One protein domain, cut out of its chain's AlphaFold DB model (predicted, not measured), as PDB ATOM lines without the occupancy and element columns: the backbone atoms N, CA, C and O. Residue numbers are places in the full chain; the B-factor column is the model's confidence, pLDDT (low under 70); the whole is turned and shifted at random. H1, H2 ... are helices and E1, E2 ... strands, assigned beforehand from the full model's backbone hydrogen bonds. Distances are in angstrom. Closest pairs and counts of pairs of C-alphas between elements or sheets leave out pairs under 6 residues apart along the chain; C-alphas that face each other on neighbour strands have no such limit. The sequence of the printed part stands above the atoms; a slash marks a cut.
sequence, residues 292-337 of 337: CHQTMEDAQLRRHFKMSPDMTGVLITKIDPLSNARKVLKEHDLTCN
ATOM      1  N   CYS A 292     166.916 174.374 230.599       89.19
ATOM      2  CA  CYS A 292     167.628 175.631 230.438       89.19
ATOM      3  C   CYS A 292     167.303 176.193 229.058       89.19
ATOM      4  O   CYS A 292     167.235 175.454 228.069       89.19
ATOM      5  N   HIS A 293     167.120 177.505 228.989       92.12
ATOM      6  CA  HIS A 293     166.797 178.178 227.745       92.12
ATOM      7  C   HIS A 293     167.614 179.455 227.567       92.12
ATOM      8  O   HIS A 293     168.135 180.022 228.524       92.12
ATOM      9  N   GLN A 294     167.721 179.888 226.318       92.31
ATOM     10  CA  GLN A 294     168.339 181.140 225.908       92.31
ATOM     11  C   GLN A 294     167.311 181.976 225.142       92.31
ATOM     12  O   GLN A 294     166.576 181.452 224.298       92.31
ATOM     13  N   THR A 295     167.258 183.277 225.426       92.12
ATOM     14  CA  THR A 295     166.400 184.212 224.692       92.12
ATOM     15  C   THR A 295     166.911 184.412 223.263       92.12
ATOM     16  O   THR A 295     168.114 184.423 222.996       92.12
ATOM     17  N   MET A 296     165.983 184.561 222.315       91.00
ATOM     18  CA  MET A 296     166.282 184.716 220.885       91.00
ATOM     19  C   MET A 296     166.162 186.179 220.431       91.00
ATOM     20  O   MET A 296     165.563 186.474 219.398       91.00
ATOM     21  N   GLU A 297     166.704 187.116 221.209       90.19
ATOM     22  CA  GLU A 297     166.628 188.558 220.908       90.19
ATOM     23  C   GLU A 297     167.543 188.948 219.735       90.19
ATOM     24  O   GLU A 297     167.158 189.727 218.852       90.19
ATOM     25  N   ASP A 298     168.729 188.331 219.669       91.88
ATOM     26  CA  ASP A 298     169.718 188.566 218.621       91.88
ATOM     27  C   ASP A 298     169.182 188.149 217.236       91.88
ATOM     28  O   ASP A 298     168.814 186.997 216.977       91.88
ATOM     29  N   ALA A 299     169.143 189.107 216.306       90.56
ATOM     30  CA  ALA A 299     168.651 188.891 214.949       90.56
ATOM     31  C   ALA A 299     169.520 187.919 214.128       90.56
ATOM     32  O   ALA A 299     168.999 187.209 213.269       90.56
ATOM     33  N   GLN A 300     170.834 187.874 214.353       91.75
ATOM     34  CA  GLN A 300     171.732 186.913 213.707       91.75
ATOM     35  C   GLN A 300     171.471 185.497 214.216       91.75
ATOM     36  O   GLN A 300     171.385 184.572 213.408       91.75
ATOM     37  N   LEU A 301     171.262 185.340 215.526       90.75
ATOM     38  CA  LEU A 301     170.906 184.055 216.126       90.75
ATOM     39  C   LEU A 301     169.571 183.543 215.566       90.75
ATOM     40  O   LEU A 301     169.484 182.404 215.106       90.75
ATOM     41  N   ARG A 302     168.555 184.410 215.475       91.81
ATOM     42  CA  ARG A 302     167.269 184.078 214.835       91.81
ATOM     43  C   ARG A 302     167.423 183.634 213.381       91.81
ATOM     44  O   ARG A 302     166.828 182.632 212.989       91.81
ATOM     45  N   ARG A 303     168.254 184.324 212.590       90.12
ATOM     46  CA  ARG A 303     168.543 183.935 211.195       90.12
ATOM     47  C   ARG A 303     169.253 182.587 211.107       90.12
ATOM     48  O   ARG A 303     168.899 181.789 210.244       90.12
ATOM     49  N   HIS A 304     170.215 182.321 211.991       91.12
ATOM     50  CA  HIS A 304     170.915 181.035 212.047       91.12
ATOM     51  C   HIS A 304     169.934 179.877 212.260       91.12
ATOM     52  O   HIS A 304     169.979 178.868 211.555       91.12
ATOM     53  N   PHE A 305     168.988 180.075 213.174       90.56
ATOM     54  CA  PHE A 305     167.928 179.124 213.488       90.56
ATOM     55  C   PHE A 305     166.706 179.202 212.555       90.56
ATOM     56  O   PHE A 305     165.715 178.510 212.780       90.56
ATOM     57  N   LYS A 306     166.786 180.004 211.482       91.62
ATOM     58  CA  LYS A 306     165.747 180.168 210.451       91.62
ATOM     59  C   LYS A 306     164.380 180.583 211.006       91.62
ATOM     60  O   LYS A 306     163.348 180.222 210.444       91.62
ATOM     61  N   MET A 307     164.368 181.346 212.096       91.31
ATOM     62  CA  MET A 307     163.141 181.941 212.617       91.31
ATOM     63  C   MET A 307     162.635 183.009 211.646       91.31
ATOM     64  O   MET A 307     163.426 183.784 211.098       91.31
ATOM     65  N   SER A 308     161.320 183.050 211.429       88.19
ATOM     66  CA  SER A 308     160.716 184.140 210.665       88.19
ATOM     67  C   SER A 308     160.825 185.464 211.445       88.19
ATOM     68  O   SER A 308     161.026 185.442 212.664       88.19
ATOM     69  N   PRO A 309     160.702 186.626 210.777       84.81
ATOM     70  CA  PRO A 309     160.789 187.929 211.442       84.81
ATOM     71  C   PRO A 309     159.752 188.119 212.558       84.81
ATOM     72  O   PRO A 309     160.053 188.778 213.553       84.81
ATOM     73  N   ASP A 310     158.577 187.505 212.396       87.31
ATOM     74  CA  ASP A 310     157.437 187.625 213.311       87.31
ATOM     75  C   ASP A 310     157.466 186.574 214.434       87.31
ATOM     76  O   ASP A 310     156.745 186.696 215.422       87.31
ATOM     77  N   MET A 311     158.301 185.536 214.300       87.31
ATOM     78  CA  MET A 311     158.430 184.486 215.305       87.31
ATOM     79  C   MET A 311     159.249 184.966 216.501       87.31
ATOM     80  O   MET A 311     160.375 185.457 216.373       87.31
ATOM     81  N   THR A 312     158.705 184.723 217.689       89.00
ATOM     82  CA  THR A 312     159.380 184.943 218.972       89.00
ATOM     83  C   THR A 312     159.455 183.634 219.744       89.00
ATOM     84  O   THR A 312     158.703 182.694 219.479       89.00
ATOM     85  N   GLY A 313     160.403 183.526 220.670       90.69
ATOM     86  CA  GLY A 313     160.557 182.307 221.450       90.69
ATOM     87  C   GLY A 313     161.888 182.206 222.169       90.69
ATOM     88  O   GLY A 313     162.681 183.150 222.207       90.69
ATOM     89  N   VAL A 314     162.121 181.019 222.716       93.50
ATOM     90  CA  VAL A 314     163.355 180.667 223.418       93.50
ATOM     91  C   VAL A 314     163.951 179.390 222.833       93.50
ATOM     92  O   VAL A 314     163.231 178.505 222.361       93.50
ATOM     93  N   LEU A 315     165.279 179.320 222.844       93.31
ATOM     94  CA  LEU A 315     166.057 178.161 222.424       93.31
ATOM     95  C   LEU A 315     166.352 177.284 223.633       93.31
ATOM     96  O   LEU A 315     166.902 177.770 224.618       93.31
ATOM     97  N   ILE A 316     166.048 175.993 223.549       93.69
ATOM     98  CA  ILE A 316     166.393 175.037 224.603       93.69
ATOM     99  C   ILE A 316     167.891 174.742 224.523       93.69
ATOM    100  O   ILE A 316     168.370 174.205 223.526       93.69
ATOM    101  N   THR A 317     168.644 175.078 225.569       92.75
ATOM    102  CA  THR A 317     170.100 174.862 225.621       92.75
ATOM    103  C   THR A 317     170.472 173.576 226.339       92.75
ATOM    104  O   THR A 317     171.465 172.948 225.985       92.75
ATOM    105  N   LYS A 318     169.676 173.169 227.331       92.69
ATOM    106  CA  LYS A 318     169.887 171.945 228.105       92.69
ATOM    107  C   LYS A 318     168.553 171.425 228.624       92.69
ATOM    108  O   LYS A 318     167.665 172.209 228.944       92.69
ATOM    109  N   ILE A 319     168.432 170.109 228.736       91.88
ATOM    110  CA  ILE A 319     167.296 169.445 229.384       91.88
ATOM    111  C   ILE A 319     167.852 168.602 230.527       91.88
ATOM    112  O   ILE A 319     168.859 167.913 230.341       91.88
ATOM    113  N   ASP A 320     167.220 168.649 231.700       88.88
ATOM    114  CA  ASP A 320     167.631 167.798 232.812       88.88
ATOM    115  C   ASP A 320     167.555 166.307 232.408       88.88
ATOM    116  O   ASP A 320     166.549 165.870 231.833       88.88
ATOM    117  N   PRO A 321     168.601 165.497 232.672       87.75
ATOM    118  CA  PRO A 321     168.616 164.082 232.312       87.75
ATOM    119  C   PRO A 321     167.455 163.258 232.879       87.75
ATOM    120  O   PRO A 321     167.104 162.248 232.264       87.75
ATOM    121  N   LEU A 322     166.897 163.665 234.022       89.19
ATOM    122  CA  LEU A 322     165.788 163.011 234.717       89.19
ATOM    123  C   LEU A 322     164.415 163.551 234.284       89.19
ATOM    124  O   LEU A 322     163.394 162.930 234.585       89.19
ATOM    125  N   SER A 323     164.372 164.660 233.542       87.62
ATOM    126  CA  SER A 323     163.119 165.271 233.106       87.62
ATOM    127  C   SER A 323     162.388 164.429 232.065       87.62
ATOM    128  O   SER A 323     162.946 163.975 231.058       87.62
ATOM    129  N   ASN A 324     161.070 164.313 232.242       87.56
ATOM    130  CA  ASN A 324     160.189 163.725 231.235       87.56
ATOM    131  C   ASN A 324     160.169 164.533 229.928       87.56
ATOM    132  O   ASN A 324     159.850 163.965 228.879       87.56
ATOM    133  N   ALA A 325     160.550 165.816 229.961       88.06
ATOM    134  CA  ALA A 325     160.636 166.666 228.779       88.06
ATOM    135  C   ALA A 325     161.564 166.075 227.710       88.06
ATOM    136  O   ALA A 325     161.274 166.197 226.523       88.06
ATOM    137  N   ARG A 326     162.607 165.331 228.102       89.00
ATOM    138  CA  ARG A 326     163.565 164.686 227.187       89.00
ATOM    139  C   ARG A 326     162.938 163.639 226.255       89.00
ATOM    140  O   ARG A 326     163.514 163.302 225.223       89.00
ATOM    141  N   LYS A 327     161.752 163.118 226.595       90.12
ATOM    142  CA  LYS A 327     160.992 162.193 225.733       90.12
ATOM    143  C   LYS A 327     160.382 162.900 224.517       90.12
ATOM    144  O   LYS A 327     160.057 162.238 223.535       90.12
ATOM    145  N   VAL A 328     160.219 164.223 224.586       91.56
ATOM    146  CA  VAL A 328     159.504 165.028 223.583       91.56
ATOM    147  C   VAL A 328     160.411 166.105 222.981       91.56
ATOM    148  O   VAL A 328     160.493 166.225 221.756       91.56
ATOM    149  N   LEU A 329     161.108 166.853 223.835       92.19
ATOM    150  CA  LEU A 329     161.994 167.964 223.502       92.19
ATOM    151  C   LEU A 329     163.445 167.498 223.355       92.19
ATOM    152  O   LEU A 329     163.871 166.509 223.958       92.19
ATOM    153  N   LYS A 330     164.212 168.240 222.559       91.44
ATOM    154  CA  LYS A 330     165.651 168.055 222.370       91.44
ATOM    155  C   LYS A 330     166.397 169.364 222.597       91.44
ATOM    156  O   LYS A 330     165.835 170.448 222.467       91.44
ATOM    157  N   GLU A 331     167.682 169.250 222.916       91.62
ATOM    158  CA  GLU A 331     168.580 170.402 222.887       91.62
ATOM    159  C   GLU A 331     168.570 171.020 221.486       91.62
ATOM    160  O   GLU A 331     168.523 170.311 220.476       91.62
ATOM    161  N   HIS A 332     168.577 172.348 221.453       90.62
ATOM    162  CA  HIS A 332     168.409 173.185 220.272       90.62
ATOM    163  C   HIS A 332     167.015 173.163 219.615       90.62
ATOM    164  O   HIS A 332     166.851 173.740 218.538       90.62
ATOM    165  N   ASP A 333     166.000 172.564 220.251       91.25
ATOM    166  CA  ASP A 333     164.603 172.798 219.861       91.25
ATOM    167  C   ASP A 333     164.194 174.245 220.221       91.25
ATOM    168  O   ASP A 333     164.651 174.822 221.215       91.25
ATOM    169  N   LEU A 334     163.308 174.831 219.408       89.44
ATOM    170  CA  LEU A 334     162.734 176.158 219.635       89.44
ATOM    171  C   LEU A 334     161.292 176.029 220.116       89.44
ATOM    172  O   LEU A 334     160.444 175.424 219.449       89.44
ATOM    173  N   THR A 335     160.995 176.654 221.250       84.25
ATOM    174  CA  THR A 335     159.615 176.871 221.687       84.25
ATOM    175  C   THR A 335     159.188 178.254 221.225       84.25
ATOM    176  O   THR A 335     159.687 179.258 221.744       84.25
ATOM    177  N   CYS A 336     158.303 178.297 220.233       82.44
ATOM    178  CA  CYS A 336     157.866 179.533 219.597       82.44
ATOM    179  C   CYS A 336     156.418 179.865 219.955       82.44
ATOM    180  O   CYS A 336     155.622 178.976 220.274       82.44
ATOM    181  N   ASN A 337     156.109 181.157 219.880       61.44
ATOM    182  CA  ASN A 337     154.751 181.687 219.857       61.44
ATOM    183  C   ASN A 337     154.434 182.173 218.440       61.44
ATOM    184  O   ASN A 337     155.358 182.738 217.806       61.44
TER     185      ASN A 337
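AT A GLANCE: This is residues 292 to 337 of the 337 residues of an uncharacterized protein of Microthlaspi erraticum (UniProt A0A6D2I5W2). A small rod with a three-stranded antiparallel sheet, order E1 - E2 - E3, in its middle and a short helix toward each end, H1 and H2. The 46 printed residues run E1, H1, E2, H2, E3, of mixed class. The whole is only just compact, close to loose, with a radius of gyration of the C-alphas of 11.3 A and spans of 34 by 15 by 13 A.

IN THESE COORDINATES: E1, residues 292 to 295, begins at C-alpha 292 (167.628, 175.631, 230.438). H1 is residues 299 to 304. E2, residues 313 to 319, is 16.5 A long. H2 is residues 324 to 327. E3, residues 334 to 336, ends at C-alpha 336 (157.866, 179.533, 219.597).

HOW THE PARTS SIT: E1 and E2 are antiparallel at 154 degrees, with N 294 and O 315 2.8 A apart. E2 and E3 are antiparallel at 146 degrees, with N 335 and O 314 3.1 A apart. H1 only grazes the sheet, with residues 301 to 302. H2 is not on it; its closest C-alpha pair with E2, Arg 326 and Ile 319, is 6.4 A apart. Every O i to N i+4 pair of H1 is within hydrogen-bond range; H2 is too short for one.

THE WHOLE: The farthest C-alphas, Pro 309 and Leu 322, are 34.5 A apart. The printed part has no cut and no long link. Residue 337 is under pLDDT 70.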